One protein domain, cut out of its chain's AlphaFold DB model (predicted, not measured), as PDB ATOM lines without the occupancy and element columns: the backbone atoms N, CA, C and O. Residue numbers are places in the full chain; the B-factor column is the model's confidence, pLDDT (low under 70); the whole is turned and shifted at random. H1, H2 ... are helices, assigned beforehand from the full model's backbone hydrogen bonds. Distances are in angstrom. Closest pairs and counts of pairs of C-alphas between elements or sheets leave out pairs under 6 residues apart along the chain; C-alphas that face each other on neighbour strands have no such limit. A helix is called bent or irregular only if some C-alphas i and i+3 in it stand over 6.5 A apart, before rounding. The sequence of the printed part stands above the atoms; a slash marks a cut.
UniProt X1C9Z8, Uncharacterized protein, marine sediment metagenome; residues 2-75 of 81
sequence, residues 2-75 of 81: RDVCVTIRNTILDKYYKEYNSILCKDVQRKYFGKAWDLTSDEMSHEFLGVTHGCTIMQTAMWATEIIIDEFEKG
ATOM      1  N   ARG A   2     -33.840 -43.516 -43.635       66.38
ATOM      2  CA  ARG A   2     -34.290 -42.526 -42.627       66.38
ATOM      3  C   ARG A   2     -35.449 -43.020 -41.751       66.38
ATOM      4  O   ARG A   2     -35.387 -42.821 -40.544       66.38
ATOM      5  N   ASP A   3     -36.431 -43.711 -42.326       85.12
ATOM      6  CA  ASP A   3     -37.592 -44.194 -41.562       85.12
ATOM      7  C   ASP A   3     -37.224 -45.258 -40.524       85.12
ATOM      8  O   ASP A   3     -37.712 -45.212 -39.403       85.12
ATOM      9  N   VAL A   4     -36.283 -46.153 -40.839       88.38
ATOM     10  CA  VAL A   4     -35.852 -47.204 -39.904       88.38
ATOM     11  C   VAL A   4     -35.094 -46.612 -38.718       88.38
ATOM     12  O   VAL A   4     -35.352 -46.977 -37.576       88.38
ATOM     13  N   CYS A   5     -34.221 -45.627 -38.950       89.69
ATOM     14  CA  CYS A   5     -33.558 -44.914 -37.856       89.69
ATOM     15  C   CYS A   5     -34.566 -44.193 -36.943       89.69
ATOM     16  O   CYS A   5     -34.370 -44.154 -35.729       89.69
ATOM     17  N   VAL A   6     -35.645 -43.638 -37.511       93.44
ATOM     18  CA  VAL A   6     -36.737 -43.022 -36.741       93.44
ATOM     19  C   VAL A   6     -37.488 -44.071 -35.922       93.44
ATOM     20  O   VAL A   6     -37.719 -43.832 -34.738       93.44
ATOM     21  N   THR A   7     -37.809 -45.227 -36.509       92.50
ATOM     22  CA  THR A   7     -38.433 -46.357 -35.806       92.50
ATOM     23  C   THR A   7     -37.573 -46.816 -34.635       92.50
ATOM     24  O   THR A   7     -38.045 -46.804 -33.504       92.50
ATOM     25  N   ILE A   8     -36.294 -47.123 -34.871       93.38
ATOM     26  CA  ILE A   8     -35.361 -47.572 -33.827       93.38
ATOM     27  C   ILE A   8     -35.293 -46.544 -32.692       93.38
ATOM     28  O   ILE A   8     -35.465 -46.893 -31.525       93.38
ATOM     29  N   ARG A   9     -35.100 -45.260 -33.027       94.88
ATOM     30  CA  ARG A   9     -35.047 -44.174 -32.040       94.88
ATOM     31  C   ARG A   9     -36.324 -44.110 -31.203       94.88
ATOM     32  O   ARG A   9     -36.232 -44.042 -29.982       94.88
ATOM     33  N   ASN A  10     -37.492 -44.090 -31.843       95.81
ATOM     34  CA  ASN A  10     -38.767 -43.950 -31.140       95.81
ATOM     35  C   ASN A  10     -39.026 -45.154 -30.227       95.81
ATOM     36  O   ASN A  10     -39.354 -44.957 -29.063       95.81
ATOM     37  N   THR A  11     -38.762 -46.375 -30.697       96.12
ATOM     38  CA  THR A  11     -38.907 -47.590 -29.884       96.12
ATOM     39  C   THR A  11     -38.008 -47.558 -28.645       96.12
ATOM     40  O   THR A  11     -38.454 -47.912 -27.553       96.12
ATOM     41  N   ILE A  12     -36.756 -47.098 -28.777       96.00
ATOM     42  CA  ILE A  12     -35.848 -46.934 -27.631       96.00
ATOM     43  C   ILE A  12     -36.397 -45.889 -26.654       96.00
ATOM     44  O   ILE A  12     -36.441 -46.152 -25.453       96.00
ATOM     45  N   LEU A  13     -36.824 -44.722 -27.149       95.56
ATOM     46  CA  LEU A  13     -37.340 -43.638 -26.308       95.56
ATOM     47  C   LEU A  13     -38.612 -44.045 -25.559       95.56
ATOM     48  O   LEU A  13     -38.709 -43.786 -24.362       95.56
ATOM     49  N   ASP A  14     -39.543 -44.729 -26.223       96.56
ATOM     50  CA  ASP A  14     -40.783 -45.209 -25.613       96.56
ATOM     51  C   ASP A  14     -40.492 -46.232 -24.509       96.56
ATOM     52  O   ASP A  14     -41.042 -46.148 -23.407       96.56
ATOM     53  N   LYS A  15     -39.578 -47.176 -24.769       95.88
ATOM     54  CA  LYS A  15     -39.159 -48.180 -23.782       95.88
ATOM     55  C   LYS A  15     -38.454 -47.528 -22.589       95.88
ATOM     56  O   LYS A  15     -38.762 -47.858 -21.446       95.88
ATOM     57  N   TYR A  16     -37.571 -46.563 -22.846       95.56
ATOM     58  CA  TYR A  16     -36.862 -45.813 -21.809       95.56
ATOM     59  C   TYR A  16     -37.824 -44.995 -20.945       95.56
ATOM     60  O   TYR A  16     -37.751 -45.044 -19.718       95.56
ATOM     61  N   TYR A  17     -38.768 -44.286 -21.567       95.69
ATOM     62  CA  TYR A  17     -39.760 -43.504 -20.841       95.69
ATOM     63  C   TYR A  17     -40.684 -44.396 -20.009       95.69
ATOM     64  O   TYR A  17     -40.966 -44.072 -18.860       95.69
ATOM     65  N   LYS A  18     -41.106 -45.550 -20.537       96.12
ATOM     66  CA  LYS A  18     -41.927 -46.513 -19.793       96.12
ATOM     67  C   LYS A  18     -41.217 -47.062 -18.551       96.12
ATOM     68  O   LYS A  18     -41.862 -47.224 -17.520       96.12
ATOM     69  N   GLU A  19     -39.917 -47.335 -18.643       94.44
ATOM     70  CA  GLU A  19     -39.128 -47.886 -17.534       94.44
ATOM     71  C   GLU A  19     -38.777 -46.818 -16.484       94.44
ATOM     72  O   GLU A  19     -38.936 -47.018 -15.278       94.44
ATOM     73  N   TYR A  20     -38.314 -45.649 -16.934       93.56
ATOM     74  CA  TYR A  20     -37.689 -44.659 -16.056       93.56
ATOM     75  C   TYR A  20     -38.560 -43.428 -15.774       93.56
ATOM     76  O   TYR A  20     -38.293 -42.705 -14.809       93.56
ATOM     77  N   ASN A  21     -39.628 -43.213 -16.552       94.56
ATOM     78  CA  ASN A  21     -40.526 -42.048 -16.506       94.56
ATOM     79  C   ASN A  21     -39.827 -40.692 -16.751       94.56
ATOM     80  O   ASN A  21     -40.323 -39.637 -16.367       94.56
ATOM     81  N   SER A  22     -38.646 -40.720 -17.364       94.12
ATOM     82  CA  SER A  22     -37.917 -39.568 -17.897       94.12
ATOM     83  C   SER A  22     -36.907 -40.086 -18.914       94.12
ATOM     84  O   SER A  22     -36.459 -41.220 -18.802       94.12
ATOM     85  N   ILE A  23     -36.542 -39.257 -19.891       92.94
ATOM     86  CA  ILE A  23     -35.442 -39.522 -20.837       92.94
ATOM     87  C   ILE A  23     -34.151 -38.785 -20.453       92.94
ATOM     88  O   ILE A  23     -33.133 -38.906 -21.132       92.94
ATOM     89  N   LEU A  24     -34.185 -37.974 -19.392       92.56
ATOM     90  CA  LEU A  24     -33.046 -37.169 -18.970       92.56
ATOM     91  C   LEU A  24     -32.203 -37.938 -17.956       92.56
ATOM     92  O   LEU A  24     -32.670 -38.273 -16.868       92.56
ATOM     93  N   CYS A  25     -30.920 -38.114 -18.275       89.94
ATOM     94  CA  CYS A  25     -29.962 -38.817 -17.421       89.94
ATOM     95  C   CYS A  25     -29.962 -38.284 -15.975       89.94
ATOM     96  O   CYS A  25     -30.040 -39.064 -15.034       89.94
ATOM     97  N   LYS A  26     -29.995 -36.958 -15.781       92.25
ATOM     98  CA  LYS A  26     -30.024 -36.329 -14.445       92.25
ATOM     99  C   LYS A  26     -31.252 -36.704 -13.601       92.25
ATOM    100  O   LYS A  26     -31.150 -36.741 -12.378       92.25
ATOM    101  N   ASP A  27     -32.406 -36.945 -14.221       94.44
ATOM    102  CA  ASP A  27     -33.637 -37.274 -13.491       94.44
ATOM    103  C   ASP A  27     -33.591 -38.725 -13.028       94.44
ATOM    104  O   ASP A  27     -33.889 -39.027 -11.873       94.44
ATOM    105  N   VAL A  28     -33.133 -39.610 -13.914       92.19
ATOM    106  CA  VAL A  28     -32.881 -41.015 -13.599       92.19
ATOM    107  C   VAL A  28     -31.816 -41.123 -12.508       92.19
ATOM    108  O   VAL A  28     -32.050 -41.757 -11.483       92.19
ATOM    109  N   GLN A  29     -30.689 -40.428 -12.657       91.81
ATOM    110  CA  GLN A  29     -29.630 -40.406 -11.651       91.81
ATOM    111  C   GLN A  29     -30.165 -39.978 -10.272       91.81
ATOM    112  O   GLN A  29     -29.987 -40.693  -9.288       91.81
ATOM    113  N   ARG A  30     -30.926 -38.877 -10.195       93.00
ATOM    114  CA  ARG A  30     -31.539 -38.430  -8.932       93.00
ATOM    115  C   ARG A  30     -32.501 -39.454  -8.346       93.00
ATOM    116  O   ARG A  30     -32.477 -39.670  -7.139       93.00
ATOM    117  N   LYS A  31     -33.336 -40.078  -9.178       91.12
ATOM    118  CA  LYS A  31     -34.336 -41.055  -8.733       91.12
ATOM    119  C   LYS A  31     -33.694 -42.309  -8.136       91.12
ATOM    120  O   LYS A  31     -34.162 -42.776  -7.105       91.12
ATOM    121  N   TYR A  32     -32.658 -42.850  -8.775       87.75
ATOM    122  CA  TYR A  32     -32.065 -44.135  -8.378       87.75
ATOM    123  C   TYR A  32     -30.850 -43.998  -7.453       87.75
ATOM    124  O   TYR A  32     -30.570 -44.918  -6.692       87.75
ATOM    125  N   PHE A  33     -30.154 -42.857  -7.477       89.50
ATOM    126  CA  PHE A  33     -28.914 -42.648  -6.720       89.50
ATOM    127  C   PHE A  33     -28.965 -41.445  -5.766       89.50
ATOM    128  O   PHE A  33     -27.991 -41.180  -5.066       89.50
ATOM    129  N   GLY A  34     -30.059 -40.675  -5.744       91.88
ATOM    130  CA  GLY A  34     -30.192 -39.480  -4.897       91.88
ATOM    131  C   GLY A  34     -29.307 -38.298  -5.315       91.88
ATOM    132  O   GLY A  34     -29.327 -37.251  -4.670       91.88
ATOM    133  N   LYS A  35     -28.544 -38.435  -6.404       92.62
ATOM    134  CA  LYS A  35     -27.567 -37.462  -6.905       92.62
ATOM    135  C   LYS A  35     -27.577 -37.460  -8.430       92.62
ATOM    136  O   LYS A  35     -27.877 -38.477  -9.039       92.62
ATOM    137  N   ALA A  36     -27.253 -36.323  -9.040       93.62
ATOM    138  CA  ALA A  36     -26.889 -36.246 -10.453       93.62
ATOM    139  C   ALA A  36     -25.436 -35.788 -10.567       93.62
ATOM    140  O   ALA A  36     -25.016 -34.903  -9.817       93.62
ATOM    141  N   TRP A  37     -24.690 -36.380 -11.496       93.38
ATOM    142  CA  TRP A  37     -23.286 -36.054 -11.722       93.38
ATOM    143  C   TRP A  37     -23.135 -35.082 -12.884       93.38
ATOM    144  O   TRP A  37     -23.759 -35.253 -13.934       93.38
ATOM    145  N   ASP A  38     -22.291 -34.072 -12.692       93.12
ATOM    146  CA  ASP A  38     -21.819 -33.226 -13.779       93.12
ATOM    147  C   ASP A  38     -20.639 -33.915 -14.466       93.12
ATOM    148  O   ASP A  38     -19.520 -33.919 -13.960       93.12
ATOM    149  N   LEU A  39     -20.898 -34.507 -15.630       89.50
ATOM    150  CA  LEU A  39     -19.882 -35.222 -16.404       89.50
ATOM    151  C   LEU A  39     -18.908 -34.281 -17.139       89.50
ATOM    152  O   LEU A  39     -18.079 -34.751 -17.911       89.50
ATOM    153  N   THR A  40     -19.010 -32.961 -16.937       93.00
ATOM    154  CA  THR A  40     -17.991 -31.992 -17.373       93.00
ATOM    155  C   THR A  40     -16.916 -31.742 -16.310       93.00
ATOM    156  O   THR A  40     -15.881 -31.159 -16.619       93.00
ATOM    157  N   SER A  41     -17.134 -32.210 -15.074       95.75
ATOM    158  CA  SER A  41     -16.141 -32.209 -13.998       95.75
ATOM    159  C   SER A  41     -15.379 -33.536 -13.972       95.75
ATOM    160  O   SER A  41     -15.993 -34.606 -13.917       95.75
ATOM    161  N   ASP A  42     -14.046 -33.476 -13.957       94.56
ATOM    162  CA  ASP A  42     -13.187 -34.665 -13.884       94.56
ATOM    163  C   ASP A  42     -13.433 -35.469 -12.597       94.56
ATOM    164  O   ASP A  42     -13.555 -36.694 -12.630       94.56
ATOM    165  N   GLU A  43     -13.580 -34.779 -11.461       95.31
ATOM    166  CA  GLU A  43     -13.831 -35.398 -10.155       95.31
ATOM    167  C   GLU A  43     -15.156 -36.171 -10.150       95.31
ATOM    168  O   GLU A  43     -15.200 -37.357  -9.813       95.31
ATOM    169  N   MET A  44     -16.241 -35.522 -10.582       93.31
ATOM    170  CA  MET A  44     -17.564 -36.148 -10.615       93.31
ATOM    171  C   MET A  44     -17.657 -37.244 -11.676       93.31
ATOM    172  O   MET A  44     -18.405 -38.202 -11.490       93.31
ATOM    173  N   SER A  45     -16.900 -37.132 -12.769       90.56
ATOM    174  CA  SER A  45     -16.809 -38.177 -13.790       90.56
ATOM    175  C   SER A  45     -16.144 -39.435 -13.236       90.56
ATOM    176  O   SER A  45     -16.669 -40.533 -13.419       90.56
ATOM    177  N   HIS A  46     -15.041 -39.292 -12.497       91.25
ATOM    178  CA  HIS A  46     -14.400 -40.416 -11.814       91.25
ATOM    179  C   HIS A  46     -15.311 -41.058 -10.764       91.25
ATOM    180  O   HIS A  46     -15.403 -42.285 -10.701       91.25
ATOM    181  N   GLU A  47     -16.026 -40.250  -9.981       91.88
ATOM    182  CA  GLU A  47     -17.017 -40.752  -9.027       91.88
ATOM    183  C   GLU A  47     -18.140 -41.525  -9.737       91.88
ATOM    184  O   GLU A  47     -18.485 -42.636  -9.329       91.88
ATOM    185  N   PHE A  48     -18.670 -40.973 -10.833       89.62
ATOM    186  CA  PHE A  48     -19.701 -41.619 -11.637       89.62
ATOM    187  C   PHE A  48     -19.227 -42.983 -12.150       89.62
ATOM    188  O   PHE A  48     -19.956 -43.963 -12.012       89.62
ATOM    189  N   LEU A  49     -17.992 -43.092 -12.658       86.56
ATOM    190  CA  LEU A  49     -17.411 -44.367 -13.100       86.56
ATOM    191  C   LEU A  49     -17.421 -45.432 -11.986       86.56
ATOM    192  O   LEU A  49     -17.679 -46.598 -12.276       86.56
ATOM    193  N   GLY A  50     -17.263 -45.053 -10.716       85.56
ATOM    194  CA  GLY A  50     -17.366 -45.976  -9.576       85.56
ATOM    195  C   GLY A  50     -18.765 -46.572  -9.359       85.56
ATOM    196  O   GLY A  50     -18.892 -47.652  -8.786       85.56
ATOM    197  N   VAL A  51     -19.814 -45.909  -9.855       79.69
ATOM    198  CA  VAL A  51     -21.213 -46.374  -9.796       79.69
ATOM    199  C   VAL A  51     -21.742 -46.849 -11.158       79.69
ATOM    200  O   VAL A  51     -22.892 -47.285 -11.266       79.69
ATOM    201  N   THR A  52     -20.915 -46.801 -12.216       65.94
ATOM    202  CA  THR A  52     -21.356 -47.015 -13.611       65.94
ATOM    203  C   THR A  52     -21.841 -48.412 -13.944       65.94
ATOM    204  O   THR A  52     -22.580 -48.544 -14.921       65.94
ATOM    205  N   HIS A  53     -21.532 -49.434 -13.142       62.25
ATOM    206  CA  HIS A  53     -22.136 -50.755 -13.342       62.25
ATOM    207  C   HIS A  53     -23.675 -50.736 -13.249       62.25
ATOM    208  O   HIS A  53     -24.304 -51.682 -13.709       62.25
ATOM    209  N   GLY A  54     -24.287 -49.666 -12.715       60.03
ATOM    210  CA  GLY A  54     -25.738 -49.548 -12.539       60.03
ATOM    211  C   GLY A  54     -26.437 -48.407 -13.283       60.03
ATOM    212  O   GLY A  54     -27.638 -48.231 -13.085       60.03
ATOM    213  N   CYS A  55     -25.757 -47.604 -14.110       78.38
ATOM    214  CA  CYS A  55     -26.483 -46.598 -14.894       78.38
ATOM    215  C   CYS A  55     -27.214 -47.263 -16.074       78.38
ATOM    216  O   CYS A  55     -26.821 -48.321 -16.563       78.38
ATOM    217  N   THR A  56     -28.252 -46.616 -16.602       89.56
ATOM    218  CA  THR A  56     -29.115 -47.168 -17.662       89.56
ATOM    219  C   THR A  56     -28.403 -47.391 -18.998       89.56
ATOM    220  O   THR A  56     -29.026 -47.860 -19.946       89.56
ATOM    221  N   ILE A  57     -27.121 -47.027 -19.109       88.06
ATOM    222  CA  ILE A  57     -26.310 -47.118 -20.328       88.06
ATOM    223  C   ILE A  57     -26.260 -48.561 -20.837       88.06
ATOM    224  O   ILE A  57     -26.627 -48.799 -21.984       88.06
ATOM    225  N   MET A  58     -25.872 -49.526 -19.991       88.38
ATOM    226  CA  MET A  58     -25.746 -50.935 -20.403       88.38
ATOM    227  C   MET A  58     -27.088 -51.504 -20.868       88.38
ATOM    228  O   MET A  58     -27.176 -52.122 -21.926       88.38
ATOM    229  N   GLN A  59     -28.149 -51.229 -20.111       90.31
ATOM    230  CA  GLN A  59     -29.496 -51.675 -20.450       90.31
ATOM    231  C   GLN A  59     -30.005 -51.045 -21.752       90.31
ATOM    232  O   GLN A  59     -30.590 -51.732 -22.584       90.31
ATOM    233  N   THR A  60     -29.731 -49.757 -21.975       92.44
ATOM    234  CA  THR A  60     -30.129 -49.069 -23.211       92.44
ATOM    235  C   THR A  60     -29.323 -49.565 -24.412       92.44
ATOM    236  O   THR A  60     -29.886 -49.710 -25.494       92.44
ATOM    237  N   ALA A  61     -28.034 -49.874 -24.237       93.12
ATOM    238  CA  ALA A  61     -27.202 -50.470 -25.282       93.12
ATOM    239  C   ALA A  61     -27.704 -51.867 -25.680       93.12
ATOM    240  O   ALA A  61     -27.785 -52.178 -26.870       93.12
ATOM    241  N   MET A  62     -28.105 -52.681 -24.698       94.31
ATOM    242  CA  MET A  62     -28.739 -53.979 -24.935       94.31
ATOM    243  C   MET A  62     -30.040 -53.820 -25.734       94.31
ATOM    244  O   MET A  62     -30.171 -54.418 -26.796       94.31
ATOM    245  N   TRP A  63     -30.950 -52.939 -25.303       95.94
ATOM    246  CA  TRP A  63     -32.200 -52.680 -26.027       95.94
ATOM    247  C   TRP A  63     -31.973 -52.184 -27.453       95.94
ATOM    248  O   TRP A  63     -32.638 -52.641 -28.376       95.94
ATOM    249  N   ALA A  64     -31.044 -51.246 -27.645       95.44
ATOM    250  CA  ALA A  64     -30.722 -50.736 -28.972       95.44
ATOM    251  C   ALA A  64     -30.225 -51.861 -29.889       95.44
ATOM    252  O   ALA A  64     -30.640 -51.935 -31.041       95.44
ATOM    253  N   THR A  65     -29.388 -52.755 -29.358       96.44
ATOM    254  CA  THR A  65     -28.877 -53.919 -30.090       96.44
ATOM    255  C   THR A  65     -30.013 -54.852 -30.503       96.44
ATOM    256  O   THR A  65     -30.124 -55.179 -31.681       96.44
ATOM    257  N   GLU A  66     -30.893 -55.218 -29.567       96.81
ATOM    258  CA  GLU A  66     -32.059 -56.073 -29.834       96.81
ATOM    259  C   GLU A  66     -32.965 -55.478 -30.921       96.81
ATOM    260  O   GLU A  66     -33.339 -56.170 -31.865       96.81
ATOM    261  N   ILE A  67     -33.276 -54.181 -30.828       96.12
ATOM    262  CA  ILE A  67     -34.158 -53.492 -31.780       96.12
ATOM    263  C   ILE A  67     -33.514 -53.409 -33.170       96.12
ATOM    264  O   ILE A  67     -34.194 -53.580 -34.177       96.12
ATOM    265  N   ILE A  68     -32.207 -53.146 -33.252       94.94
ATOM    266  CA  ILE A  68     -31.500 -53.110 -34.538       94.94
ATOM    267  C   ILE A  68     -31.532 -54.489 -35.201       94.94
ATOM    268  O   ILE A  68     -31.833 -54.569 -36.390       94.94
ATOM    269  N   ILE A  69     -31.239 -55.555 -34.448       95.38
ATOM    270  CA  ILE A  69     -31.258 -56.931 -34.963       95.38
ATOM    271  C   ILE A  69     -32.653 -57.290 -35.489       95.38
ATOM    272  O   ILE A  69     -32.767 -57.755 -36.619       95.38
ATOM    273  N   ASP A  70     -33.705 -56.983 -34.734       95.31
ATOM    274  CA  ASP A  70     -35.098 -57.210 -35.139       95.31
ATOM    275  C   ASP A  70     -35.449 -56.496 -36.465       95.31
ATOM    276  O   ASP A  70     -36.082 -57.071 -37.354       95.31
ATOM    277  N   GLU A  71     -34.962 -55.270 -36.682       94.12
ATOM    278  CA  GLU A  71     -35.160 -54.555 -37.952       94.12
ATOM    279  C   GLU A  71     -34.383 -55.174 -39.135       94.12
ATOM    280  O   GLU A  71     -34.835 -55.085 -40.284       94.12
ATOM    281  N   PHE A  72     -33.241 -55.828 -38.889       93.50
ATOM    282  CA  PHE A  72     -32.555 -56.636 -39.905       93.50
ATOM    283  C   PHE A  72     -33.334 -57.916 -40.224       93.50
ATOM    284  O   PHE A  72     -33.527 -58.229 -41.399       93.50
ATOM    285  N   GLU A  73     -33.817 -58.632 -39.206       94.19
ATOM    286  CA  GLU A  73     -34.579 -59.879 -39.364       94.19
ATOM    287  C   GLU A  73     -35.903 -59.660 -40.109       94.19
ATOM    288  O   GLU A  73     -36.297 -60.477 -40.943       94.19
ATOM    289  N   LYS A  74     -36.548 -58.508 -39.897       93.12
ATOM    290  CA  LYS A  74     -37.733 -58.068 -40.655       93.12
ATOM    291  C   LYS A  74     -37.433 -57.657 -42.102       93.12
ATOM    292  O   LYS A  74     -38.364 -57.441 -42.876       93.12
ATOM    293  N   GLY A  75     -36.163 -57.514 -42.480       91.88
ATOM    294  CA  GLY A  75     -35.743 -57.053 -43.807       91.88
ATOM    295  C   GLY A  75     -35.888 -55.543 -44.032       91.88
ATOM    296  O   GLY A  75     -35.774 -55.078 -45.171       91.88
TER     297      GLY A  75
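AT A GLANCE: This is residues 2 to 75 of the 81 residues of an uncharacterized protein of marine sediment metagenome (UniProt X1C9Z8). The chain makes a long, loose loop that goes out through H1 and H2 and folds back through H3 and H4. The two long helices, H1 and H4, pack on each other at one end of the loop, while the shorter H2 and H3 form its other end with an open gap between them. The printed part has 74 residues with four named helices, H1, H2, H3 and H4 in that order, and no named strand; the class is all helix. The whole is loose, with a radius of gyration of the C-alphas of 14.7 A, and is a rod spanning 45 by 21 by 20 A.

IN THESE COORDINATES: H1, residues 2 to 20, begins at C-alpha 2 at (-34.290, -42.526, -42.627) and is 26.9 A long. H2 is residues 25 to 33. H3, residues 42 to 54, begins at C-alpha 42 at (-13.187, -34.665, -13.884) and is 19.5 A long; it is irregular, with C-alphas 50 and 53 7.7 A apart. H4, residues 57 to 73, is 24.4 A long and ends at C-alpha 73 at (-34.579, -59.879, -39.364).

HOW THE PARTS SIT: H1 and H4 touch, and their closest C-alphas, those of Ile 8 and Ile 67, are 6.4 A apart. They run opposite ways at a steep tilt of 39 degrees. H1 and H2 are close but not clearly touching, with the C-alphas of Tyr 20 and Val 28 closest at 6.5 A; they run the same way at a shallow tilt of 28 degrees. H2 is apart from H3 and from H4, and H1 is apart from H3. H3 and H4 meet only through their link. Every O i to N i+4 pair is within hydrogen-bond range in H1, H2 and H4; in H3 it is 6 of 9.

THE WHOLE: The two C-alphas farthest apart, those of Glu 43 and Gly 75, are 45.6 A apart, and the first and last printed C-alphas, those of Arg 2 and Gly 75, 14.6 A. The printed part has no cut. The links from H1 to H2 and from H3 to H4 are tight, the link from H2 to H3 is short, and no link is long. The mean pLDDT of the printed part is 90.9, and residue 2 and residues 52 to 54 are under 70.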